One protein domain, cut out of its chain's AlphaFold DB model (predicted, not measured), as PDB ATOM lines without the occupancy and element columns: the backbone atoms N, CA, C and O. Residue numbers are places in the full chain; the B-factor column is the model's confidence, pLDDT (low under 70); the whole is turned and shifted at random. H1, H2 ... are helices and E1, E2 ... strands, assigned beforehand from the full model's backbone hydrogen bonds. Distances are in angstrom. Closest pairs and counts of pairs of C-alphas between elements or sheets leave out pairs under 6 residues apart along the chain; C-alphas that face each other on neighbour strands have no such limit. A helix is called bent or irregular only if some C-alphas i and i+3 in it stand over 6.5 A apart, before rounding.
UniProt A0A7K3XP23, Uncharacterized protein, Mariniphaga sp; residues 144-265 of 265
ATOM      1  N   ALA A 144      73.259 116.998   6.048       94.62
ATOM      2  CA  ALA A 144      73.395 118.303   6.678       94.62
ATOM      3  C   ALA A 144      72.988 119.447   5.733       94.62
ATOM      4  O   ALA A 144      73.241 119.429   4.524       94.62
ATOM      5  N   ALA A 145      72.409 120.507   6.299       88.00
ATOM      6  CA  ALA A 145      72.071 121.698   5.532       88.00
ATOM      7  C   ALA A 145      73.331 122.336   4.918       88.00
ATOM      8  O   ALA A 145      74.322 122.586   5.601       88.00
ATOM      9  N   GLY A 146      73.278 122.641   3.620       88.44
ATOM     10  CA  GLY A 146      74.366 123.320   2.910       88.44
ATOM     11  C   GLY A 146      75.491 122.415   2.400       88.44
ATOM     12  O   GLY A 146      76.422 122.951   1.783       88.44
ATOM     13  N   ASP A 147      75.382 121.094   2.590       95.69
ATOM     14  CA  ASP A 147      76.322 120.097   2.072       95.69
ATOM     15  C   ASP A 147      76.562 120.256   0.557       95.69
ATOM     16  O   ASP A 147      75.674 120.596  -0.234       95.69
ATOM     17  N   PHE A 148      77.815 120.049   0.149       93.94
ATOM     18  CA  PHE A 148      78.236 120.234  -1.236       93.94
ATOM     19  C   PHE A 148      77.629 119.197  -2.189       93.94
ATOM     20  O   PHE A 148      77.236 119.555  -3.300       93.94
ATOM     21  N   VAL A 149      77.544 117.931  -1.771       94.31
ATOM     22  CA  VAL A 149      76.956 116.846  -2.566       94.31
ATOM     23  C   VAL A 149      75.464 117.091  -2.750       94.31
ATOM     24  O   VAL A 149      74.988 116.982  -3.879       94.31
ATOM     25  N   LEU A 150      74.765 117.536  -1.702       94.50
ATOM     26  CA  LEU A 150      73.368 117.960  -1.806       94.50
ATOM     27  C   LEU A 150      73.201 119.077  -2.848       94.50
ATOM     28  O   LEU A 150      72.380 118.985  -3.750       94.50
ATOM     29  N   LYS A 151      74.035 120.121  -2.828       93.81
ATOM     30  CA  LYS A 151      73.957 121.172  -3.866       93.81
ATOM     31  C   LYS A 151      74.155 120.616  -5.281       93.81
ATOM     32  O   LYS A 151      73.535 121.100  -6.226       93.81
ATOM     33  N   LYS A 152      75.022 119.613  -5.444       94.62
ATOM     34  CA  LYS A 152      75.281 118.975  -6.741       94.62
ATOM     35  C   LYS A 152      74.155 118.039  -7.192       94.62
ATOM     36  O   LYS A 152      73.976 117.899  -8.403       94.62
ATOM     37  N   SER A 153      73.381 117.455  -6.275       93.81
ATOM     38  CA  SER A 153      72.211 116.637  -6.620       93.81
ATOM     39  C   SER A 153      71.030 117.456  -7.151       93.81
ATOM     40  O   SER A 153      70.137 116.880  -7.758       93.81
ATOM     41  N   HIS A 154      71.032 118.789  -7.037       93.00
ATOM     42  CA  HIS A 154      70.012 119.670  -7.636       93.00
ATOM     43  C   HIS A 154      70.443 120.317  -8.966       93.00
ATOM     44  O   HIS A 154      69.891 121.335  -9.380       93.00
ATOM     45  N   GLY A 155      71.455 119.759  -9.638       91.94
ATOM     46  CA  GLY A 155      71.872 120.212 -10.967       91.94
ATOM     47  C   GLY A 155      70.903 119.817 -12.094       91.94
ATOM     48  O   GLY A 155      69.919 119.116 -11.882       91.94
ATOM     49  N   PHE A 156      71.223 120.230 -13.324       92.06
ATOM     50  CA  PHE A 156      70.424 119.914 -14.521       92.06
ATOM     51  C   PHE A 156      70.837 118.610 -15.228       92.06
ATOM     52  O   PHE A 156      70.062 118.032 -15.984       92.06
ATOM     53  N   ASP A 157      72.067 118.137 -15.012       96.06
ATOM     54  CA  ASP A 157      72.581 116.915 -15.637       96.06
ATOM     55  C   ASP A 157      72.095 115.682 -14.866       96.06
ATOM     56  O   ASP A 157      72.601 115.381 -13.782       96.06
ATOM     57  N   ARG A 158      71.139 114.945 -15.449       94.06
ATOM     58  CA  ARG A 158      70.516 113.767 -14.826       94.06
ATOM     59  C   ARG A 158      71.536 112.739 -14.337       94.06
ATOM     60  O   ARG A 158      71.362 112.194 -13.252       94.06
ATOM     61  N   ARG A 159      72.612 112.468 -15.088       95.56
ATOM     62  CA  ARG A 159      73.595 111.447 -14.680       95.56
ATOM     63  C   ARG A 159      74.360 111.889 -13.441       95.56
ATOM     64  O   ARG A 159      74.616 111.060 -12.569       95.56
ATOM     65  N   LYS A 160      74.708 113.179 -13.367       96.06
ATOM     66  CA  LYS A 160      75.352 113.772 -12.188       96.06
ATOM     67  C   LYS A 160      74.397 113.813 -11.003       96.06
ATOM     68  O   LYS A 160      74.818 113.465  -9.909       96.06
ATOM     69  N   VAL A 161      73.133 114.173 -11.223       96.88
ATOM     70  CA  VAL A 161      72.089 114.155 -10.185       96.88
ATOM     71  C   VAL A 161      71.980 112.767  -9.560       96.88
ATOM     72  O   VAL A 161      72.210 112.634  -8.364       96.88
ATOM     73  N   LEU A 162      71.754 111.728 -10.372       97.56
ATOM     74  CA  LEU A 162      71.662 110.341  -9.901       97.56
ATOM     75  C   LEU A 162      72.921 109.909  -9.136       97.56
ATOM     76  O   LEU A 162      72.824 109.273  -8.084       97.56
ATOM     77  N   TYR A 163      74.104 110.305  -9.624       97.81
ATOM     78  CA  TYR A 163      75.367 110.023  -8.947       97.81
ATOM     79  C   TYR A 163      75.437 110.688  -7.570       97.81
ATOM     80  O   TYR A 163      75.598 109.994  -6.571       97.81
ATOM     81  N   TYR A 164      75.286 112.009  -7.487       97.56
ATOM     82  CA  TYR A 164      75.407 112.726  -6.217       97.56
ATOM     83  C   TYR A 164      74.300 112.356  -5.225       97.56
ATOM     84  O   TYR A 164      74.593 112.179  -4.047       97.56
ATOM     85  N   SER A 165      73.070 112.123  -5.684       97.19
ATOM     86  CA  SER A 165      71.996 111.598  -4.835       97.19
ATOM     87  C   SER A 165      72.331 110.214  -4.270       97.19
ATOM     88  O   SER A 165      72.116 109.972  -3.084       97.19
ATOM     89  N   SER A 166      72.942 109.325  -5.066       97.75
ATOM     90  CA  SER A 166      73.385 108.016  -4.559       97.75
ATOM     91  C   SER A 166      74.516 108.124  -3.533       97.75
ATOM     92  O   SER A 166      74.575 107.313  -2.616       97.75
ATOM     93  N   VAL A 167      75.375 109.150  -3.623       97.88
ATOM     94  CA  VAL A 167      76.404 109.425  -2.602       97.88
ATOM     95  C   VAL A 167      75.762 109.785  -1.259       97.88
ATOM     96  O   VAL A 167      76.268 109.363  -0.221       97.88
ATOM     97  N   LEU A 168      74.645 110.526  -1.249       97.81
ATOM     98  CA  LEU A 168      73.936 110.858  -0.006       97.81
ATOM     99  C   LEU A 168      73.425 109.598   0.705       97.81
ATOM    100  O   LEU A 168      73.627 109.456   1.909       97.81
ATOM    101  N   ALA A 169      72.828 108.664  -0.045       97.62
ATOM    102  CA  ALA A 169      72.402 107.370   0.489       97.62
ATOM    103  C   ALA A 169      73.601 106.503   0.916       97.62
ATOM    104  O   ALA A 169      73.603 105.932   2.005       97.62
ATOM    105  N   TRP A 170      74.657 106.454   0.098       98.12
ATOM    106  CA  TRP A 170      75.858 105.669   0.387       98.12
ATOM    107  C   TRP A 170      76.571 106.106   1.667       98.12
ATOM    108  O   TRP A 170      77.031 105.256   2.420       98.12
ATOM    109  N   ARG A 171      76.621 107.407   1.975       97.81
ATOM    110  CA  ARG A 171      77.208 107.895   3.236       97.81
ATOM    111  C   ARG A 171      76.523 107.295   4.469       97.81
ATOM    112  O   ARG A 171      77.208 106.983   5.436       97.81
ATOM    113  N   GLN A 172      75.203 107.095   4.419       98.38
ATOM    114  CA  GLN A 172      74.456 106.424   5.492       98.38
ATOM    115  C   GLN A 172      74.915 104.970   5.651       98.38
ATOM    116  O   GLN A 172      75.235 104.526   6.750       98.38
ATOM    117  N   ILE A 173      74.969 104.250   4.526       98.38
ATOM    118  CA  ILE A 173      75.389 102.846   4.445       98.38
ATOM    119  C   ILE A 173      76.810 102.682   4.990       98.38
ATOM    120  O   ILE A 173      77.044 101.859   5.873       98.38
ATOM    121  N   GLN A 174      77.740 103.504   4.500       97.88
ATOM    122  CA  GLN A 174      79.143 103.482   4.892       97.88
ATOM    123  C   GLN A 174      79.316 103.747   6.388       97.88
ATOM    124  O   GLN A 174      80.020 102.991   7.049       97.88
ATOM    125  N   HIS A 175      78.654 104.774   6.930       98.25
ATOM    126  CA  HIS A 175      78.758 105.094   8.351       98.25
ATOM    127  C   HIS A 175      78.312 103.915   9.229       98.25
ATOM    128  O   HIS A 175      79.036 103.514  10.137       98.25
ATOM    129  N   ILE A 176      77.155 103.307   8.928       98.69
ATOM    130  CA  ILE A 176      76.669 102.137   9.677       98.69
ATOM    131  C   ILE A 176      77.672 100.983   9.558       98.69
ATOM    132  O   ILE A 176      77.984 100.338  10.556       98.69
ATOM    133  N   ALA A 177      78.184 100.720   8.357       98.38
ATOM    134  CA  ALA A 177      79.114  99.626   8.118       98.38
ATOM    135  C   ALA A 177      80.423  99.778   8.907       98.38
ATOM    136  O   ALA A 177      80.833  98.843   9.594       98.38
ATOM    137  N   GLU A 178      81.045 100.956   8.857       97.88
ATOM    138  CA  GLU A 178      82.291 101.255   9.572       97.88
ATOM    139  C   GLU A 178      82.080 101.279  11.092       97.88
ATOM    140  O   GLU A 178      82.905 100.747  11.841       97.88
ATOM    141  N   LEU A 179      80.939 101.796  11.561       98.25
ATOM    142  CA  LEU A 179      80.555 101.725  12.968       98.25
ATOM    143  C   LEU A 179      80.469 100.270  13.439       98.25
ATOM    144  O   LEU A 179      81.127  99.900  14.413       98.25
ATOM    145  N   LEU A 180      79.680  99.435  12.763       98.62
ATOM    146  CA  LEU A 180      79.490  98.037  13.150       98.62
ATOM    147  C   LEU A 180      80.793  97.236  13.037       98.62
ATOM    148  O   LEU A 180      81.090  96.424  13.917       98.62
ATOM    149  N   ASP A 181      81.605  97.502  12.014       98.31
ATOM    150  CA  ASP A 181      82.938  96.920  11.893       98.31
ATOM    151  C   ASP A 181      83.821  97.272  13.101       98.31
ATOM    152  O   ASP A 181      84.388  96.372  13.725       98.31
ATOM    153  N   SER A 182      83.850  98.539  13.520       97.25
ATOM    154  CA  SER A 182      84.635  98.978  14.684       97.25
ATOM    155  C   SER A 182      84.201  98.321  16.003       97.25
ATOM    156  O   SER A 182      84.975  98.250  16.958       97.25
ATOM    157  N   LYS A 183      82.958  97.825  16.071       97.94
ATOM    158  CA  LYS A 183      82.379  97.158  17.247       97.94
ATOM    159  C   LYS A 183      82.492  95.639  17.209       97.94
ATOM    160  O   LYS A 183      81.928  94.977  18.076       97.94
ATOM    161  N   GLY A 184      83.199  95.066  16.235       97.88
ATOM    162  CA  GLY A 184      83.290  93.611  16.143       97.88
ATOM    163  C   GLY A 184      81.976  92.970  15.685       97.88
ATOM    164  O   GLY A 184      81.719  91.816  16.020       97.88
ATOM    165  N   LEU A 185      81.129  93.696  14.943       98.25
ATOM    166  CA  LEU A 185      79.852  93.219  14.397       98.25
ATOM    167  C   LEU A 185      79.932  93.052  12.871       98.25
ATOM    168  O   LEU A 185      80.894  93.492  12.232       98.25
ATOM    169  N   PHE A 186      78.946  92.362  12.289       98.19
ATOM    170  CA  PHE A 186      78.839  92.239  10.835       98.19
ATOM    171  C   PHE A 186      78.263  93.531  10.244       98.19
ATOM    172  O   PHE A 186      77.152  93.937  10.587       98.19
ATOM    173  N   ALA A 187      79.023  94.164   9.356       98.19
ATOM    174  CA  ALA A 187      78.785  95.518   8.868       98.19
ATOM    175  C   ALA A 187      77.526  95.657   8.005       98.19
ATOM    176  O   ALA A 187      76.906  96.713   7.992       98.19
ATOM    177  N   TRP A 188      77.132  94.590   7.312       98.12
ATOM    178  CA  TRP A 188      76.130  94.633   6.239       98.12
ATOM    179  C   TRP A 188      74.848  93.875   6.589       98.12
ATOM    180  O   TRP A 188      74.100  93.481   5.700       98.12
ATOM    181  N   GLY A 189      74.623  93.587   7.877       97.50
ATOM    182  CA  GLY A 189      73.572  92.663   8.322       97.50
ATOM    183  C   GLY A 189      72.209  93.290   8.601       97.50
ATOM    184  O   GLY A 189      71.214  92.574   8.595       97.50
ATOM    185  N   ILE A 190      72.158  94.601   8.859       98.12
ATOM    186  CA  ILE A 190      70.930  95.266   9.335       98.12
ATOM    187  C   ILE A 190      70.346  96.283   8.359       98.12
ATOM    188  O   ILE A 190      69.197  96.677   8.512       98.12
ATOM    189  N   GLN A 191      71.122  96.755   7.385       97.88
ATOM    190  CA  GLN A 191      70.696  97.838   6.497       97.88
ATOM    191  C   GLN A 191      69.686  97.322   5.470       97.88
ATOM    192  O   GLN A 191      69.876  96.254   4.894       97.88
ATOM    193  N   SER A 192      68.642  98.095   5.209       97.00
ATOM    194  CA  SER A 192      67.645  97.844   4.165       97.00
ATOM    195  C   SER A 192      67.123  99.168   3.605       97.00
ATOM    196  O   SER A 192      67.445 100.226   4.145       97.00
ATOM    197  N   LEU A 193      66.305  99.150   2.552       93.94
ATOM    198  CA  LEU A 193      65.561 100.340   2.135       93.94
ATOM    199  C   LEU A 193      64.317 100.561   3.005       93.94
ATOM    200  O   LEU A 193      63.501  99.662   3.193       93.94
ATOM    201  N   GLY A 194      64.152 101.794   3.480       87.75
ATOM    202  CA  GLY A 194      62.981 102.271   4.212       87.75
ATOM    203  C   GLY A 194      62.565 103.634   3.677       87.75
ATOM    204  O   GLY A 194      62.677 104.626   4.388       87.75
ATOM    205  N   SER A 195      62.172 103.700   2.401       76.00
ATOM    206  CA  SER A 195      62.118 104.957   1.640       76.00
ATOM    207  C   SER A 195      61.239 106.042   2.252       76.00
ATOM    208  O   SER A 195      61.592 107.214   2.131       76.00
ATOM    209  N   ASP A 196      60.145 105.648   2.914       76.25
ATOM    210  CA  ASP A 196      59.070 106.543   3.365       76.25
ATOM    211  C   ASP A 196      58.371 107.247   2.176       76.25
ATOM    212  O   ASP A 196      57.826 108.344   2.306       76.25
ATOM    213  N   TYR A 197      58.396 106.604   0.991       68.75
ATOM    214  CA  TYR A 197      57.583 107.008  -0.163       68.75
ATOM    215  C   TYR A 197      56.099 107.050   0.217       68.75
ATOM    216  O   TYR A 197      55.648 106.315   1.094       68.75
ATOM    217  N   ASP A 198      55.368 107.970  -0.412       61.03
ATOM    218  CA  ASP A 198      53.973 108.326  -0.107       61.03
ATOM    219  C   ASP A 198      53.737 108.956   1.285       61.03
ATOM    220  O   ASP A 198      52.620 109.362   1.611       61.03
ATOM    221  N   GLY A 199      54.796 109.133   2.086       60.56
ATOM    222  CA  GLY A 199      54.822 110.026   3.243       60.56
ATOM    223  C   GLY A 199      55.055 111.496   2.860       60.56
ATOM    224  O   GLY A 199      55.310 111.844   1.706       60.56
ATOM    225  N   MET A 200      55.025 112.406   3.844       63.22
ATOM    226  CA  MET A 200      55.392 113.823   3.648       63.22
ATOM    227  C   MET A 200      56.917 114.008   3.536       63.22
ATOM    228  O   MET A 200      57.531 114.724   4.339       63.22
ATOM    229  N   ILE A 201      57.540 113.368   2.551       75.62
ATOM    230  CA  ILE A 201      58.992 113.369   2.352       75.62
ATOM    231  C   ILE A 201      59.434 114.270   1.197       75.62
ATOM    232  O   ILE A 201      58.625 114.735   0.400       75.62
ATOM    233  N   ASN A 202      60.738 114.529   1.123       80.69
ATOM    234  CA  ASN A 202      61.382 115.102  -0.051       80.69
ATOM    235  C   ASN A 202      62.408 114.085  -0.574       80.69
ATOM    236  O   ASN A 202      63.520 114.042  -0.041       80.69
ATOM    237  N   PRO A 203      62.022 113.206  -1.517       86.88
ATOM    238  CA  PRO A 203      62.896 112.153  -2.016       86.88
ATOM    239  C   PRO A 203      64.238 112.692  -2.507       86.88
ATOM    240  O   PRO A 203      64.288 113.764  -3.111       86.88
ATOM    241  N   ILE A 204      65.314 111.927  -2.323       90.75
ATOM    242  CA  ILE A 204      66.594 112.241  -2.962       90.75
ATOM    243  C   ILE A 204      66.406 112.390  -4.476       90.75
ATOM    244  O   ILE A 204      65.754 111.582  -5.142       90.75
ATOM    245  N   ASN A 205      66.976 113.454  -5.034       90.62
ATOM    246  CA  ASN A 205      66.667 113.834  -6.404       90.62
ATOM    247  C   ASN A 205      67.046 112.736  -7.420       90.62
ATOM    248  O   ASN A 205      68.137 112.168  -7.359       90.62
ATOM    249  N   GLY A 206      66.160 112.455  -8.374       90.12
ATOM    250  CA  GLY A 206      66.332 111.398  -9.371       90.12
ATOM    251  C   GLY A 206      65.887 109.997  -8.936       90.12
ATOM    252  O   GLY A 206      65.857 109.128  -9.800       90.12
ATOM    253  N   TYR A 207      65.515 109.789  -7.665       91.56
ATOM    254  CA  TYR A 207      64.918 108.541  -7.165       91.56
ATOM    255  C   TYR A 207      63.626 108.860  -6.406       91.56
ATOM    256  O   TYR A 207      63.614 109.017  -5.180       91.56
ATOM    257  N   TRP A 208      62.537 109.033  -7.143       85.00
ATOM    258  CA  TRP A 208      61.296 109.591  -6.607       85.00
ATOM    259  C   TRP A 208      60.291 108.526  -6.198       85.00
ATOM    260  O   TRP A 208      59.470 108.781  -5.321       85.00
ATOM    261  N   THR A 209      60.353 107.354  -6.826       87.81
ATOM    262  CA  THR A 209      59.407 106.263  -6.583       87.81
ATOM    263  C   THR A 209      60.118 104.915  -6.531       87.81
ATOM    264  O   THR A 209      61.301 104.796  -6.854       87.81
ATOM    265  N   ALA A 210      59.382 103.869  -6.154       86.62
ATOM    266  CA  ALA A 210      59.901 102.505  -6.168       86.62
ATOM    267  C   ALA A 210      60.323 102.029  -7.575       86.62
ATOM    268  O   ALA A 210      61.163 101.137  -7.681       86.62
ATOM    269  N   GLU A 211      59.807 102.635  -8.653       90.38
ATOM    270  CA  GLU A 211      60.227 102.331 -10.030       90.38
ATOM    271  C   GLU A 211      61.697 102.696 -10.284       90.38
ATOM    272  O   GLU A 211      62.348 102.103 -11.145       90.38
ATOM    273  N   ASP A 212      62.252 103.626  -9.501       92.88
ATOM    274  CA  ASP A 212      63.643 104.057  -9.621       92.88
ATOM    275  C   ASP A 212      64.621 103.139  -8.860       92.88
ATOM    276  O   ASP A 212      65.837 103.304  -8.991       92.88
ATOM    277  N   TYR A 213      64.141 102.157  -8.084       93.19
ATOM    278  CA  TYR A 213      64.997 101.266  -7.285       93.19
ATOM    279  C   TYR A 213      66.042 100.482  -8.087       93.19
ATOM    280  O   TYR A 213      67.176 100.412  -7.610       93.19
ATOM    281  N   PRO A 214      65.759  99.947  -9.290       96.50
ATOM    282  CA  PRO A 214      66.801  99.340 -10.116       96.50
ATOM    283  C   PRO A 214      67.911 100.340 -10.469       96.50
ATOM    284  O   PRO A 214      69.094 100.026 -10.367       96.50
ATOM    285  N   THR A 215      67.543 101.588 -10.784       97.50
ATOM    286  CA  THR A 215      68.533 102.639 -11.060       97.50
ATOM    287  C   THR A 215      69.315 102.992  -9.792       97.50
ATOM    288  O   THR A 215      70.524 103.203  -9.855       97.50
ATOM    289  N   LEU A 216      68.662 103.038  -8.626       96.81
ATOM    290  CA  LEU A 216      69.347 103.262  -7.353       96.81
ATOM    291  C   LEU A 216      70.355 102.147  -7.064       96.81
ATOM    292  O   LEU A 216      71.485 102.459  -6.699       96.81
ATOM    293  N   ALA A 217      69.986 100.882  -7.283       98.00
ATOM    294  CA  ALA A 217      70.880  99.737  -7.118       98.00
ATOM    295  C   ALA A 217      72.133  99.865  -7.997       98.00
ATOM    296  O   ALA A 217      73.246  99.765  -7.481       98.00
ATOM    297  N   ASP A 218      71.977 100.207  -9.281       98.31
ATOM    298  CA  ASP A 218      73.104 100.416 -10.204       98.31
ATOM    299  C   ASP A 218      74.062 101.515  -9.727       98.31
ATOM    300  O   ASP A 218      75.283 101.447  -9.913       98.31
ATOM    301  N   TYR A 219      73.520 102.584  -9.147       98.44
ATOM    302  CA  TYR A 219      74.324 103.690  -8.649       98.44
ATOM    303  C   TYR A 219      74.948 103.400  -7.282       98.44
ATOM    304  O   TYR A 219      76.101 103.775  -7.073       98.44
ATOM    305  N   LEU A 220      74.257 102.687  -6.390       98.38
ATOM    306  CA  LEU A 220      74.834 102.174  -5.147       98.38
ATOM    307  C   LEU A 220      75.961 101.181  -5.430       98.38
ATOM    308  O   LEU A 220      76.991 101.251  -4.769       98.38
ATOM    309  N   LEU A 221      75.828 100.346  -6.463       98.62
ATOM    310  CA  LEU A 221      76.888  99.440  -6.897       98.62
ATOM    311  C   LEU A 221      78.148 100.211  -7.300       98.62
ATOM    312  O   LEU A 221      79.246  99.876  -6.856       98.62
ATOM    313  N   LYS A 222      78.007 101.316  -8.046       98.12
ATOM    314  CA  LYS A 222      79.139 102.213  -8.351       98.12
ATOM    315  C   LYS A 222      79.781 102.773  -7.079       98.12
ATOM    316  O   LYS A 222      81.007 102.825  -7.002       98.12
ATOM    317  N   GLN A 223      78.983 103.175  -6.084       97.94
ATOM    318  CA  GLN A 223      79.530 103.668  -4.814       97.94
ATOM    319  C   GLN A 223      80.247 102.565  -4.025       97.94
ATOM    320  O   GLN A 223      81.341 102.803  -3.517       97.94
ATOM    321  N   ALA A 224      79.697 101.351  -3.994       97.62
ATOM    322  CA  ALA A 224      80.310 100.194  -3.352       97.62
ATOM    323  C   ALA A 224      81.643  99.801  -4.015       97.62
ATOM    324  O   ALA A 224      82.632  99.565  -3.318       97.62
ATOM    325  N   PHE A 225      81.720  99.824  -5.351       96.88
ATOM    326  CA  PHE A 225      82.975  99.635  -6.086       96.88
ATOM    327  C   PHE A 225      84.012 100.715  -5.756       96.88
ATOM    328  O   PHE A 225      85.169 100.393  -5.473       96.88
ATOM    329  N   ASN A 226      83.606 101.988  -5.743       95.50
ATOM    330  CA  ASN A 226      84.494 103.095  -5.379       95.50
ATOM    331  C   ASN A 226      85.010 102.954  -3.941       95.50
ATOM    332  O   ASN A 226      86.201 103.140  -3.689       95.50
ATOM    333  N   TYR A 227      84.132 102.573  -3.012       95.38
ATOM    334  CA  TYR A 227      84.483 102.315  -1.620       95.38
ATOM    335  C   TYR A 227      85.496 101.171  -1.491       95.38
ATOM    336  O   TYR A 227      86.520 101.337  -0.829       95.38
ATOM    337  N   LYS A 228      85.283 100.051  -2.196       90.50
ATOM    338  CA  LYS A 228      86.232  98.925  -2.234       90.50
ATOM    339  C   LYS A 228      87.612  99.341  -2.766       90.50
ATOM    340  O   LYS A 228      88.626  98.850  -2.283       90.50
ATOM    341  N   GLY A 229      87.666 100.257  -3.732       85.62
ATOM    342  CA  GLY A 229      88.928 100.755  -4.286       85.62
ATOM    343  C   GLY A 229      89.668 101.761  -3.394       85.62
ATOM    344  O   GLY A 229      90.896 101.767  -3.385       85.62
ATOM    345  N   GLN A 230      88.945 102.617  -2.666       80.81
ATOM    346  CA  GLN A 230      89.529 103.780  -1.976       80.81
ATOM    347  C   GLN A 230      89.565 103.661  -0.447       80.81
ATOM    348  O   GLN A 230      90.466 104.208   0.183       80.81
ATOM    349  N   PHE A 231      88.602 102.960   0.153       75.06
ATOM    350  CA  PHE A 231      88.306 103.039   1.590       75.06
ATOM    351  C   PHE A 231      88.127 101.676   2.262       75.06
ATOM    352  O   PHE A 231      87.852 101.605   3.452       75.06
ATOM    353  N   PHE A 232      88.343 100.572   1.548       73.06
ATOM    354  CA  PHE A 232      88.207  99.220   2.101       73.06
ATOM    355  C   PHE A 232      89.142  98.932   3.286       73.06
ATOM    356  O   PHE A 232      88.867  98.052   4.098       73.06
ATOM    357  N   GLY A 233      90.234  99.699   3.405       73.88
ATOM    358  CA  GLY A 233      91.123  99.684   4.569       73.88
ATOM    359  C   GLY A 233      90.464 100.164   5.868       73.88
ATOM    360  O   GLY A 233      90.969  99.836   6.938       73.88
ATOM    361  N   ASN A 234      89.331 100.870   5.790       86.06
ATOM    362  CA  ASN A 234      88.555 101.294   6.958       86.06
ATOM    363  C   ASN A 234      87.825 100.119   7.626       86.06
ATOM    364  O   ASN A 234      87.577 100.165   8.827       86.06
ATOM    365  N   LEU A 235      87.512  99.054   6.874       94.94
ATOM    366  CA  LEU A 235      86.949  97.825   7.432       94.94
ATOM    367  C   LEU A 235      88.076  96.951   7.970       94.94
ATOM    368  O   LEU A 235      88.859  96.356   7.221       94.94
ATOM    369  N   THR A 236      88.159  96.863   9.288       94.69
ATOM    370  CA  THR A 236      89.193  96.126  10.011       94.69
ATOM    371  C   THR A 236      88.927  94.621  10.030       94.69
ATOM    372  O   THR A 236      89.879  93.837   9.986       94.69
ATOM    373  N   GLN A 237      87.661  94.186  10.017       95.56
ATOM    374  CA  GLN A 237      87.317  92.766  10.056       95.56
ATOM    375  C   GLN A 237      87.227  92.161   8.650       95.56
ATOM    376  O   GLN A 237      86.446  92.598   7.805       95.56
ATOM    377  N   ALA A 238      87.944  91.056   8.420       94.75
ATOM    378  CA  ALA A 238      87.954  90.368   7.125       94.75
ATOM    379  C   ALA A 238      86.557  89.914   6.658       94.75
ATOM    380  O   ALA A 238      86.260  89.976   5.472       94.75
ATOM    381  N   ARG A 239      85.662  89.526   7.578       96.88
ATOM    382  CA  ARG A 239      84.284  89.123   7.232       96.88
ATOM    383  C   ARG A 239      83.411  90.258   6.688       96.88
ATOM    384  O   ARG A 239      82.379  89.984   6.096       96.88
ATOM    385  N   ASN A 240      83.799  91.514   6.913       97.31
ATOM    386  CA  ASN A 240      83.082  92.683   6.400       97.31
ATOM    387  C   ASN A 240      83.600  93.106   5.018       97.31
ATOM    388  O   ASN A 240      83.000  93.951   4.362       97.31
ATOM    389  N   ARG A 241      84.681  92.490   4.539       95.56
ATOM    390  CA  ARG A 241      85.304  92.757   3.245       95.56
ATOM    391  C   ARG A 241      84.682  91.902   2.132       95.56
ATOM    392  O   ARG A 241      85.380  91.124   1.488       95.56
ATOM    393  N   ILE A 242      83.371  92.045   1.938       96.00
ATOM    394  CA  ILE A 242      82.585  91.312   0.929       96.00
ATOM    395  C   ILE A 242      82.524  92.053  -0.416       96.00
ATOM    396  O   ILE A 242      83.013  93.182  -0.542       96.00
ATOM    397  N   ASP A 243      81.947  91.409  -1.431       96.94
ATOM    398  CA  ASP A 243      81.849  91.982  -2.771       96.94
ATOM    399  C   ASP A 243      80.795  93.099  -2.878       96.94
ATOM    400  O   ASP A 243      79.773  93.048  -2.187       96.94
ATOM    401  N   PRO A 244      81.022  94.121  -3.730       97.94
ATOM    402  CA  PRO A 244      80.098  95.242  -3.913       97.94
ATOM    403  C   PRO A 244      78.666  94.815  -4.254       97.94
ATOM    404  O   PRO A 244      77.717  95.389  -3.724       97.94
ATOM    405  N   GLU A 245      78.515  93.793  -5.094       98.38
ATOM    406  CA  GLU A 245      77.234  93.197  -5.466       98.38
ATOM    407  C   GLU A 245      76.512  92.631  -4.240       98.38
ATOM    408  O   GLU A 245      75.341  92.929  -4.020       98.38
ATOM    409  N   GLU A 246      77.227  91.904  -3.376       98.31
ATOM    410  CA  GLU A 246      76.652  91.337  -2.155       98.31
ATOM    411  C   GLU A 246      76.201  92.437  -1.178       98.31
ATOM    412  O   GLU A 246      75.146  92.313  -0.549       98.31
ATOM    413  N   ILE A 247      76.961  93.534  -1.063       98.38
ATOM    414  CA  ILE A 247      76.568  94.699  -0.248       98.38
ATOM    415  C   ILE A 247      75.239  95.268  -0.753       98.38
ATOM    416  O   ILE A 247      74.319  95.494   0.040       98.38
ATOM    417  N   VAL A 248      75.127  95.490  -2.064       98.44
ATOM    418  CA  VAL A 248      73.922  96.071  -2.668       98.44
ATOM    419  C   VAL A 248      72.733  95.125  -2.529       98.44
ATOM    420  O   VAL A 248      71.686  95.568  -2.062       98.44
ATOM    421  N   ASP A 249      72.880  93.833  -2.819       98.38
ATOM    422  CA  ASP A 249      71.793  92.851  -2.692       98.38
ATOM    423  C   ASP A 249      71.253  92.765  -1.255       98.38
ATOM    424  O   ASP A 249      70.041  92.669  -1.020       98.38
ATOM    425  N   ARG A 250      72.148  92.852  -0.262       98.25
ATOM    426  CA  ARG A 250      71.786  92.911   1.162       98.25
ATOM    427  C   ARG A 250      70.904  94.106   1.488       98.25
ATOM    428  O   ARG A 250      69.849  93.921   2.099       98.25
ATOM    429  N   ILE A 251      71.311  95.293   1.051       97.69
ATOM    430  CA  ILE A 251      70.611  96.556   1.319       97.69
ATOM    431  C   ILE A 251      69.298  96.646   0.532       97.69
ATOM    432  O   ILE A 251      68.285  97.101   1.065       97.69
ATOM    433  N   MET A 252      69.296  96.206  -0.725       96.75
ATOM    434  CA  MET A 252      68.137  96.323  -1.608       96.75
ATOM    435  C   MET A 252      67.034  95.310  -1.278       96.75
ATOM    436  O   MET A 252      65.875  95.578  -1.590       96.75
ATOM    437  N   GLY A 253      67.344  94.182  -0.622       92.81
ATOM    438  CA  GLY A 253      66.296  93.221  -0.267       92.81
ATOM    439  C   GLY A 253      66.667  92.100   0.699       92.81
ATOM    440  O   GLY A 253      65.838  91.765   1.551       92.81
ATOM    441  N   ASN A 254      67.873  91.521   0.633       97.75
ATOM    442  CA  ASN A 254      68.130  90.269   1.361       97.75
ATOM    443  C   ASN A 254      68.032  90.434   2.880       97.75
ATOM    444  O   ASN A 254      67.507  89.548   3.551       97.75
ATOM    445  N   ASN A 255      68.478  91.562   3.443       98.00
ATOM    446  CA  ASN A 255      68.372  91.785   4.887       98.00
ATOM    447  C   ASN A 255      66.910  91.899   5.337       98.00
ATOM    448  O   ASN A 255      66.526  91.269   6.321       98.00
ATOM    449  N   ALA A 256      66.077  92.630   4.589       95.44
ATOM    450  CA  ALA A 256      64.649  92.740   4.882       95.44
ATOM    451  C   ALA A 256      63.942  91.383   4.742       95.44
ATOM    452  O   ALA A 256      63.177  90.996   5.624       95.44
ATOM    453  N   TYR A 257      64.242  90.623   3.685       95.25
ATOM    454  CA  TYR A 257      63.707  89.275   3.493       95.25
ATOM    455  C   TYR A 257      64.098  88.333   4.639       95.25
ATOM    456  O   TYR A 257      63.237  87.680   5.224       95.25
ATOM    457  N   ASN A 258      65.379  88.306   5.015       95.56
ATOM    458  CA  ASN A 258      65.880  87.473   6.110       95.56
ATOM    459  C   ASN A 258      65.253  87.860   7.455       95.56
ATOM    460  O   ASN A 258      64.911  86.984   8.250       95.56
ATOM    461  N   PHE A 259      65.065  89.159   7.694       95.56
ATOM    462  CA  PHE A 259      64.372  89.667   8.873       95.56
ATOM    463  C   PHE A 259      62.917  89.187   8.918       95.56
ATOM    464  O   PHE A 259      62.464  88.647   9.930       95.56
ATOM    465  N   LEU A 260      62.196  89.323   7.799       92.50
ATOM    466  CA  LEU A 260      60.820  88.852   7.680       92.50
ATOM    467  C   LEU A 260      60.721  87.345   7.903       92.50
ATOM    468  O   LEU A 260      59.873  86.899   8.671       92.50
ATOM    469  N   HIS A 261      61.620  86.572   7.297       91.56
ATOM    470  CA  HIS A 261      61.677  85.124   7.463       91.56
ATOM    471  C   HIS A 261      61.934  84.706   8.915       91.56
ATOM    472  O   HIS A 261      61.309  83.770   9.400       91.56
ATOM    473  N   ARG A 262      62.809  85.415   9.635       91.62
ATOM    474  CA  ARG A 262      63.137  85.080  11.025       91.62
ATOM    475  C   ARG A 262      61.999  85.385  11.998       91.62
ATOM    476  O   ARG A 262      61.709  84.567  12.864       91.62
ATOM    477  N   TYR A 263      61.378  86.555  11.876       90.12
ATOM    478  CA  TYR A 263      60.457  87.057  12.905       90.12
ATOM    479  C   TYR A 263      58.979  86.935  12.518       90.12
ATOM    480  O   TYR A 263      58.106  86.800  13.379       90.12
ATOM    481  N   TYR A 264      58.687  86.905  11.219       84.75
ATOM    482  CA  TYR A 264      57.333  86.854  10.678       84.75
ATOM    483  C   TYR A 264      57.078  85.647   9.773       84.75
ATOM    484  O   TYR A 264      56.036  85.594   9.127       84.75
ATOM    485  N   HIS A 265      57.920  84.621   9.754       76.69
ATOM    486  CA  HIS A 265      57.506  83.291   9.298       76.69
ATOM    487  C   HIS A 265      57.399  82.369  10.509       76.69
ATOM    488  O   HIS A 265      56.256  81.917  10.752       76.69
TER     489      HIS A 265
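This is residues 144 to 265 of the 265 residues of an uncharacterized protein of Mariniphaga sp (UniProt A0A7K3XP23). Two long helices, H2 and H3, cross steeply; short H1 packs on H2, and H4 folds back on H3, then bends until residues 260 to 265 stick out. The 122 printed residues, mostly helix by class, include H1, H2, E1, H3, H4 in order; compact, radius of gyration of the C-alphas 15.0 A, spans 41 by 38 by 25 A.

H1, residues 148 to 153, touches H2, residues 158 to 182, at 49 degrees, a steep tilt; closest C-alphas Ser 153 and Val 161, 4.3 A. H2 residues 162 to 170 touch H3, residues 210 to 230, at 61 degrees, steep; closest C-alphas Ser 166 and Tyr 219, 6.0 A. H4, residues 244 to 264, assigned as one helix by hydrogen bonds, is bent: C-alphas 252 and 255 are 7.9 A apart. H3, irregular with C-alphas 211 and 214 7.2 A apart, forms a hairpin with arm H4a, residues 244 to 252, at 37 degrees, only just steep; closest C-alphas Ala 224 and Pro 244, 5.0 A. E1, residues 191 to 193, pairs with no named strand. Backbone O i to N i+4 pairs are within hydrogen-bond range throughout H1, H4a and H4b, residues 255 to 264, but 20 of 21 in H2 and 15 of 17 in H3.

H1 begins at C-alpha 148 (78.236, 120.234, -1.236); H4b ends at C-alpha 264 (57.333, 86.854, 10.678). H2 spans 35.9 A, H3 30.0 A.

The printed part has no cut. Links E1 to H3 and H3 to H4 are long. Residues 197 to 200 have pLDDT under 70.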